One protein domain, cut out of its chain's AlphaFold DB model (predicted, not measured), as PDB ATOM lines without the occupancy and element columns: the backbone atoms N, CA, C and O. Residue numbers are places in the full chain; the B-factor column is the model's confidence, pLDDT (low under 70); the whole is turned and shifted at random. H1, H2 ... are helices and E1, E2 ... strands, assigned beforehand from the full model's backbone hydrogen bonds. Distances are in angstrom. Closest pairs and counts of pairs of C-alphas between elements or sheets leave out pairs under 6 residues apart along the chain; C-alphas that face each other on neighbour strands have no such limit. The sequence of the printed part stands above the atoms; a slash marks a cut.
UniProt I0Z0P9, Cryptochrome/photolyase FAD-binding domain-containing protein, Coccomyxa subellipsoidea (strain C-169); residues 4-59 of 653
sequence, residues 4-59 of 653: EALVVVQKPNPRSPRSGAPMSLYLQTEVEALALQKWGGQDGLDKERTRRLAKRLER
ATOM      1  N   GLU A   4      40.279 -14.965   4.461       71.75
ATOM      2  CA  GLU A   4      40.909 -16.252   4.769       71.75
ATOM      3  C   GLU A   4      40.231 -16.990   5.934       71.75
ATOM      4  O   GLU A   4      40.340 -18.206   6.015       71.75
ATOM      5  N   ALA A   5      39.502 -16.276   6.802       71.75
ATOM      6  CA  ALA A   5      38.774 -16.855   7.934       71.75
ATOM      7  C   ALA A   5      37.322 -17.258   7.603       71.75
ATOM      8  O   ALA A   5      36.637 -17.815   8.458       71.75
ATOM      9  N   LEU A   6      36.829 -16.957   6.393       82.25
ATOM     10  CA  LEU A   6      35.462 -17.283   5.974       82.25
ATOM     11  C   LEU A   6      35.400 -18.645   5.279       82.25
ATOM     12  O   LEU A   6      36.337 -19.050   4.585       82.25
ATOM     13  N   VAL A   7      34.256 -19.322   5.397       80.69
ATOM     14  CA  VAL A   7      34.023 -20.584   4.693       80.69
ATOM     15  C   VAL A   7      33.965 -20.307   3.190       80.69
ATOM     16  O   VAL A   7      33.123 -19.549   2.701       80.69
ATOM     17  N   VAL A   8      34.883 -20.920   2.439       84.56
ATOM     18  CA  VAL A   8      35.044 -20.694   1.000       84.56
ATOM     19  C   VAL A   8      34.701 -21.945   0.199       84.56
ATOM     20  O   VAL A   8      35.223 -23.031   0.438       84.56
ATOM     21  N   VAL A   9      33.846 -21.784  -0.809       87.25
ATOM     22  CA  VAL A   9      33.547 -22.825  -1.797       87.25
ATOM     23  C   VAL A   9      34.308 -22.507  -3.077       87.25
ATOM     24  O   VAL A   9      34.030 -21.510  -3.742       87.25
ATOM     25  N   GLN A  10      35.256 -23.364  -3.451       86.31
ATOM     26  CA  GLN A  10      35.969 -23.228  -4.722       86.31
ATOM     27  C   GLN A  10      35.134 -23.811  -5.865       86.31
ATOM     28  O   GLN A  10      34.649 -24.941  -5.782       86.31
ATOM     29  N   LYS A  11      34.974 -23.055  -6.955       80.75
ATOM     30  CA  LYS A  11      34.352 -23.535  -8.198       80.75
ATOM     31  C   LYS A  11      35.259 -23.311  -9.408       80.75
ATOM     32  O   LYS A  11      36.003 -22.332  -9.433       80.75
ATOM     33  N   PRO A  12      35.180 -24.162 -10.446       76.81
ATOM     34  CA  PRO A  12      35.904 -23.936 -11.693       76.81
ATOM     35  C   PRO A  12      35.581 -22.560 -12.277       76.81
ATOM     36  O   PRO A  12      34.426 -22.127 -12.275       76.81
ATOM     37  N   ASN A  13      36.596 -21.867 -12.790       73.88
ATOM     38  CA  ASN A  13      36.411 -20.542 -13.362       73.88
ATOM     39  C   ASN A  13      35.573 -20.633 -14.654       73.88
ATOM     40  O   ASN A  13      36.041 -21.201 -15.641       73.88
ATOM     41  N   PRO A  14      34.370 -20.033 -14.713       70.75
ATOM     42  CA  PRO A  14      33.473 -20.166 -15.860       70.75
ATOM     43  C   PRO A  14      33.999 -19.483 -17.132       70.75
ATOM     44  O   PRO A  14      33.437 -19.681 -18.205       70.75
ATOM     45  N   ARG A  15      35.065 -18.674 -17.034       65.94
ATOM     46  CA  ARG A  15      35.730 -18.038 -18.184       65.94
ATOM     47  C   ARG A  15      36.936 -18.821 -18.703       65.94
ATOM     48  O   ARG A  15      37.298 -18.633 -19.857       65.94
ATOM     49  N   SER A  16      37.537 -19.683 -17.882       70.81
ATOM     50  CA  SER A  16      38.591 -20.616 -18.296       70.81
ATOM     51  C   SER A  16      38.529 -21.890 -17.440       70.81
ATOM     52  O   SER A  16      39.260 -22.011 -16.454       70.81
ATOM     53  N   PRO A  17      37.639 -22.843 -17.776       65.81
ATOM     54  CA  PRO A  17      37.347 -23.989 -16.912       65.81
ATOM     55  C   PRO A  17      38.494 -24.998 -16.785       65.81
ATOM     56  O   PRO A  17      38.469 -25.818 -15.875       65.81
ATOM     57  N   ARG A  18      39.462 -24.971 -17.714       61.66
ATOM     58  CA  ARG A  18      40.558 -25.953 -17.804       61.66
ATOM     59  C   ARG A  18      41.929 -25.419 -17.378       61.66
ATOM     60  O   ARG A  18      42.799 -26.224 -17.087       61.66
ATOM     61  N   SER A  19      42.134 -24.100 -17.348       66.31
ATOM     62  CA  SER A  19      43.442 -23.497 -17.025       66.31
ATOM     63  C   SER A  19      43.368 -22.250 -16.139       66.31
ATOM     64  O   SER A  19      44.397 -21.671 -15.803       66.31
ATOM     65  N   GLY A  20      42.166 -21.797 -15.767       68.38
ATOM     66  CA  GLY A  20      41.989 -20.639 -14.897       68.38
ATOM     67  C   GLY A  20      42.041 -21.014 -13.421       68.38
ATOM     68  O   GLY A  20      41.481 -22.035 -13.022       68.38
ATOM     69  N   ALA A  21      42.635 -20.142 -12.603       79.12
ATOM     70  CA  ALA A  21      42.555 -20.259 -11.151       79.12
ATOM     71  C   ALA A  21      41.078 -20.375 -10.706       79.12
ATOM     72  O   ALA A  21      40.239 -19.612 -11.217       79.12
ATOM     73  N   PRO A  22      40.743 -21.322  -9.809       77.25
ATOM     74  CA  PRO A  22      39.378 -21.533  -9.346       77.25
ATOM     75  C   PRO A  22      38.818 -20.276  -8.673       77.25
ATOM     76  O   PRO A  22      39.533 -19.473  -8.078       77.25
ATOM     77  N   MET A  23      37.512 -20.084  -8.822       84.06
ATOM     78  CA  MET A  23      36.787 -18.970  -8.234       84.06
ATOM     79  C   MET A  23      36.374 -19.323  -6.810       84.06
ATOM     80  O   MET A  23      35.636 -20.281  -6.591       84.06
ATOM     81  N   SER A  24      36.799 -18.492  -5.868       86.62
ATOM     82  CA  SER A  24      36.377 -18.550  -4.472       86.62
ATOM     83  C   SER A  24      35.003 -17.901  -4.306       86.62
ATOM     84  O   SER A  24      34.826 -16.722  -4.626       86.62
ATOM     85  N   LEU A  25      34.024 -18.669  -3.835       79.00
ATOM     86  CA  LEU A  25      32.689 -18.194  -3.483       79.00
ATOM     87  C   LEU A  25      32.539 -18.182  -1.964       79.00
ATOM     88  O   LEU A  25      32.873 -19.161  -1.303       79.00
ATOM     89  N   TYR A  26      31.994 -17.092  -1.442       87.19
ATOM     90  CA  TYR A  26      31.739 -16.897  -0.018       87.19
ATOM     91  C   TYR A  26      30.236 -16.755   0.216       87.19
ATOM     92  O   TYR A  26      29.511 -16.296  -0.674       87.19
ATOM     93  N   LEU A  27      29.767 -17.120   1.409       84.12
ATOM     94  CA  LEU A  27      28.392 -16.842   1.808       84.12
ATOM     95  C   LEU A  27      28.192 -15.331   1.936       84.12
ATOM     96  O   LEU A  27      28.943 -14.639   2.623       84.12
ATOM     97  N   GLN A  28      27.168 -14.814   1.256       79.12
ATOM     98  CA  GLN A  28      26.898 -13.377   1.197       79.12
ATOM     99  C   GLN A  28      26.732 -12.771   2.597       79.12
ATOM    100  O   GLN A  28      27.317 -11.729   2.882       79.12
ATOM    101  N   THR A  29      26.011 -13.462   3.479       81.31
ATOM    102  CA  THR A  29      25.751 -13.035   4.858       81.31
ATOM    103  C   THR A  29      27.031 -12.880   5.683       81.31
ATOM    104  O   THR A  29      27.149 -11.940   6.461       81.31
ATOM    105  N   GLU A  30      28.019 -13.756   5.488       85.94
ATOM    106  CA  GLU A  30      29.298 -13.706   6.210       85.94
ATOM    107  C   GLU A  30      30.185 -12.557   5.716       85.94
ATOM    108  O   GLU A  30      30.803 -11.843   6.507       85.94
ATOM    109  N   VAL A  31      30.207 -12.329   4.399       85.81
ATOM    110  CA  VAL A  31      30.942 -11.207   3.796       85.81
ATOM    111  C   VAL A  31      30.330  -9.870   4.208       85.81
ATOM    112  O   VAL A  31      31.059  -8.911   4.461       85.81
ATOM    113  N   GLU A  32      29.003  -9.795   4.288       83.00
ATOM    114  CA  GLU A  32      28.283  -8.604   4.742       83.00
ATOM    115  C   GLU A  32      28.537  -8.325   6.227       83.00
ATOM    116  O   GLU A  32      28.858  -7.188   6.572       83.00
ATOM    117  N   ALA A  33      28.515  -9.349   7.086       85.06
ATOM    118  CA  ALA A  33      28.866  -9.209   8.499       85.06
ATOM    119  C   ALA A  33      30.311  -8.709   8.691       85.06
ATOM    120  O   ALA A  33      30.549  -7.758   9.438       85.06
ATOM    121  N   LEU A  34      31.272  -9.275   7.953       88.56
ATOM    122  CA  LEU A  34      32.674  -8.849   8.004       88.56
ATOM    123  C   LEU A  34      32.865  -7.419   7.467       88.56
ATOM    124  O   LEU A  34      33.709  -6.666   7.958       88.56
ATOM    125  N   ALA A  35      32.081  -7.022   6.461       85.62
ATOM    126  CA  ALA A  35      32.091  -5.665   5.928       85.62
ATOM    127  C   ALA A  35      31.540  -4.653   6.944       85.62
ATOM    128  O   ALA A  35      32.144  -3.594   7.117       85.62
ATOM    129  N   LEU A  36      30.451  -4.991   7.639       88.81
ATOM    130  CA  LEU A  36      29.898  -4.173   8.719       88.81
ATOM    131  C   LEU A  36      30.894  -4.038   9.872       88.81
ATOM    132  O   LEU A  36      31.167  -2.923  10.302       88.81
ATOM    133  N   GLN A  37      31.509  -5.137  10.316       88.06
ATOM    134  CA  GLN A  37      32.524  -5.108  11.373       88.06
ATOM    135  C   GLN A  37      33.720  -4.231  10.985       88.06
ATOM    136  O   GLN A  37      34.143  -3.368  11.751       88.06
ATOM    137  N   LYS A  38      34.254  -4.416   9.772       89.94
ATOM    138  CA  LYS A  38      35.426  -3.675   9.293       89.94
ATOM    139  C   LYS A  38      35.186  -2.167   9.229       89.94
ATOM    140  O   LYS A  38      36.120  -1.396   9.436       89.94
ATOM    141  N   TRP A  39      33.973  -1.760   8.872       91.75
ATOM    142  CA  TRP A  39      33.630  -0.358   8.666       91.75
ATOM    143  C   TRP A  39      32.781   0.227   9.798       91.75
ATOM    144  O   TRP A  39      32.208   1.292   9.623       91.75
ATOM    145  N   GLY A  40      32.737  -0.422  10.967       88.69
ATOM    146  CA  GLY A  40      32.095   0.133  12.162       88.69
ATOM    147  C   GLY A  40      30.577   0.293  12.040       88.69
ATOM    148  O   GLY A  40      30.018   1.231  12.596       88.69
ATOM    149  N   GLY A  41      29.914  -0.598  11.297       89.44
ATOM    150  CA  GLY A  41      28.468  -0.599  11.075       89.44
ATOM    151  C   GLY A  41      28.048  -0.115   9.683       89.44
ATOM    152  O   GLY A  41      28.863   0.050   8.771       89.44
ATOM    153  N   GLN A  42      26.737   0.075   9.512       86.38
ATOM    154  CA  GLN A  42      26.123   0.385   8.218       86.38
ATOM    155  C   GLN A  42      26.572   1.754   7.682       86.38
ATOM    156  O   GLN A  42      26.984   1.858   6.526       86.38
ATOM    157  N   ASP A  43      26.614   2.770   8.545       83.88
ATOM    158  CA  ASP A  43      26.994   4.135   8.168       83.88
ATOM    159  C   ASP A  43      28.431   4.226   7.645       83.88
ATOM    160  O   ASP A  43      28.706   4.900   6.649       83.88
ATOM    161  N   GLY A  44      29.377   3.537   8.288       88.62
ATOM    162  CA  GLY A  44      30.761   3.530   7.823       88.62
ATOM    163  C   GLY A  44      30.948   2.705   6.547       88.62
ATOM    164  O   GLY A  44      31.740   3.088   5.678       88.62
ATOM    165  N   LEU A  45      30.169   1.633   6.366       86.81
ATOM    166  CA  LEU A  45      30.146   0.869   5.119       86.81
ATOM    167  C   LEU A  45      29.612   1.710   3.948       86.81
ATOM    168  O   LEU A  45      30.175   1.664   2.849       86.81
ATOM    169  N   ASP A  46      28.575   2.516   4.170       82.38
ATOM    170  CA  ASP A  46      27.998   3.386   3.142       82.38
ATOM    171  C   ASP A  46      28.898   4.586   2.812       82.38
ATOM    172  O   ASP A  46      29.042   4.946   1.633       82.38
ATOM    173  N   LYS A  47      29.621   5.128   3.801       86.88
ATOM    174  CA  LYS A  47      30.701   6.105   3.570       86.88
ATOM    175  C   LYS A  47      31.808   5.520   2.688       86.88
ATOM    176  O   LYS A  47      32.214   6.151   1.708       86.88
ATOM    177  N   GLU A  48      32.256   4.294   2.957       90.25
ATOM    178  CA  GLU A  48      33.263   3.627   2.119       90.25
ATOM    179  C   GLU A  48      32.741   3.333   0.700       90.25
ATOM    180  O   GLU A  48      33.478   3.497  -0.280       90.25
ATOM    181  N   ARG A  49      31.474   2.923   0.551       84.50
ATOM    182  CA  ARG A  49      30.839   2.708  -0.764       84.50
ATOM    183  C   ARG A  49      30.807   3.997  -1.579       84.50
ATOM    184  O   ARG A  49      31.212   3.986  -2.745       84.50
ATOM    185  N   THR A  50      30.408   5.097  -0.949       84.12
ATOM    186  CA  THR A  50      30.374   6.433  -1.557       84.12
ATOM    187  C   THR A  50      31.772   6.868  -1.994       84.12
ATOM    188  O   THR A  50      31.972   7.233  -3.153       84.12
ATOM    189  N   ARG A  51      32.783   6.705  -1.129       90.56
ATOM    190  CA  ARG A  51      34.186   7.014  -1.450       90.56
ATOM    191  C   ARG A  51      34.706   6.214  -2.650       90.56
ATOM    192  O   ARG A  51      35.376   6.758  -3.529       90.56
ATOM    193  N   ARG A  52      34.402   4.913  -2.726       84.50
ATOM    194  CA  ARG A  52      34.809   4.058  -3.858       84.50
ATOM    195  C   ARG A  52      34.088   4.410  -5.153       84.50
ATOM    196  O   ARG A  52      34.690   4.276  -6.218       84.50
ATOM    197  N   LEU A  53      32.824   4.819  -5.070       78.06
ATOM    198  CA  LEU A  53      32.059   5.278  -6.223       78.06
ATOM    199  C   LEU A  53      32.650   6.578  -6.781       78.06
ATOM    200  O   LEU A  53      32.929   6.626  -7.977       78.06
ATOM    201  N   ALA A  54      32.949   7.558  -5.923       76.56
ATOM    202  CA  ALA A  54      33.622   8.800  -6.312       76.56
ATOM    203  C   ALA A  54      34.963   8.522  -7.016       76.56
ATOM    204  O   ALA A  54      35.169   8.939  -8.151       76.56
ATOM    205  N   LYS A  55      35.814   7.667  -6.434       80.19
ATOM    206  CA  LYS A  55      37.108   7.287  -7.034       80.19
ATOM    207  C   LYS A  55      36.974   6.527  -8.366       80.19
ATOM    208  O   LYS A  55      37.877   6.554  -9.202       80.19
ATOM    209  N   ARG A  56      35.870   5.796  -8.580       79.25
ATOM    210  CA  ARG A  56      35.563   5.144  -9.871       79.25
ATOM    211  C   ARG A  56      35.111   6.158 -10.918       79.25
ATOM    212  O   ARG A  56      35.508   6.013 -12.071       79.25
ATOM    213  N   LEU A  57      34.320   7.152 -10.518       69.06
ATOM    214  CA  LEU A  57      33.890   8.252 -11.381       69.06
ATOM    215  C   LEU A  57      35.085   9.112 -11.804       69.06
ATOM    216  O   LEU A  57      35.255   9.327 -12.999       69.06
ATOM    217  N   GLU A  58      35.983   9.461 -10.880       72.44
ATOM    218  CA  GLU A  58      37.237  10.167 -11.191       72.44
ATOM    219  C   GLU A  58      38.104   9.390 -12.190       72.44
ATOM    220  O   GLU A  58      38.582   9.945 -13.175       72.44
ATOM    221  N   ARG A  59      38.273   8.074 -12.001       76.69
ATOM    222  CA  ARG A  59      39.019   7.230 -12.953       76.69
ATOM    223  C   ARG A  59      38.342   7.146 -14.320       76.69
ATOM    224  O   ARG A  59      39.036   7.073 -15.330       76.69
TER     225      ARG A  59
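What this domain is: This is residues 4 to 59 of the 653 residues of the protein "Cryptochrome/photolyase FAD-binding domain-containing protein" of Coccomyxa subellipsoidea (strain C-169) (UniProt I0Z0P9). The model is an open, three-sided arch with few contacts between its sides: a small two-stranded hairpin, E1 and E2, makes one side, H1 bridges away from it, and H2 turns off at a corner to make the other side. The longer part of H2, residues 49 to 59, sticks out free. The printed part has 56 residues with two named strands and then two named helices, in the order E1, E2, H1, H2; the sheet, in the order E1 - E2, is antiparallel, and the class is mixed, helices and strands. The whole is only just loose, close to extended, with a radius of gyration of the C-alphas of 15.2 A, and it is flat, spanning 41 by 30 by 14 A.

Where its parts are: Find C-alpha 8 at (35.044, -20.694, 1.000), where E1, residues 8 to 11, begins; it runs 9.7 A from first to last C-alpha. Its partner E2, residues 23 to 26, covers 9.9 A. Look next at H1, residues 28 to 38, which starts at C-alpha 28 at (26.898, -13.377, 1.197) and is 15.2 A long. H2, residues 42 to 59, is the longest helix at 25.7 A, and you reach its end at C-alpha 59, at (39.019, 7.230, -12.953).

How they stand to each other: Begin with the hairpin of E1 and E2, antiparallel neighbours whose directions stand at 145 degrees. C-alphas 10 and 24 face each other at 4.7 A, and you will find N 9 and O 25 within hydrogen-bond range at 2.8 A, as are N 11 and O 23 at 2.9 A. From E2 a tight link of one residue, Leu 27, takes you to H1. H1 and H2 touch only at the corner by their link, H2 with residues 42 to 45 alone; their closest C-alphas, those of Leu 36 and Gln 42, are 5.9 A apart. Their lines are about perpendicular, at 87 degrees. E1 is apart from H1 and from H2, and E2 is apart from H2. In H1 and H2 every O i to N i+4 pair is within hydrogen-bond range.

The domain as a whole: Look for the two C-alphas farthest apart at Arg 18 and Asp 43, 42.0 A from each other. The printed part has no cut. The link from E1 to E2, with 11 residues, is long, while the link from H1 to H2, with 3 residues, is tight. The mean pLDDT of the printed part is 81.0; you will find values under 70 at residue 15, residues 17 to 20 and residue 57.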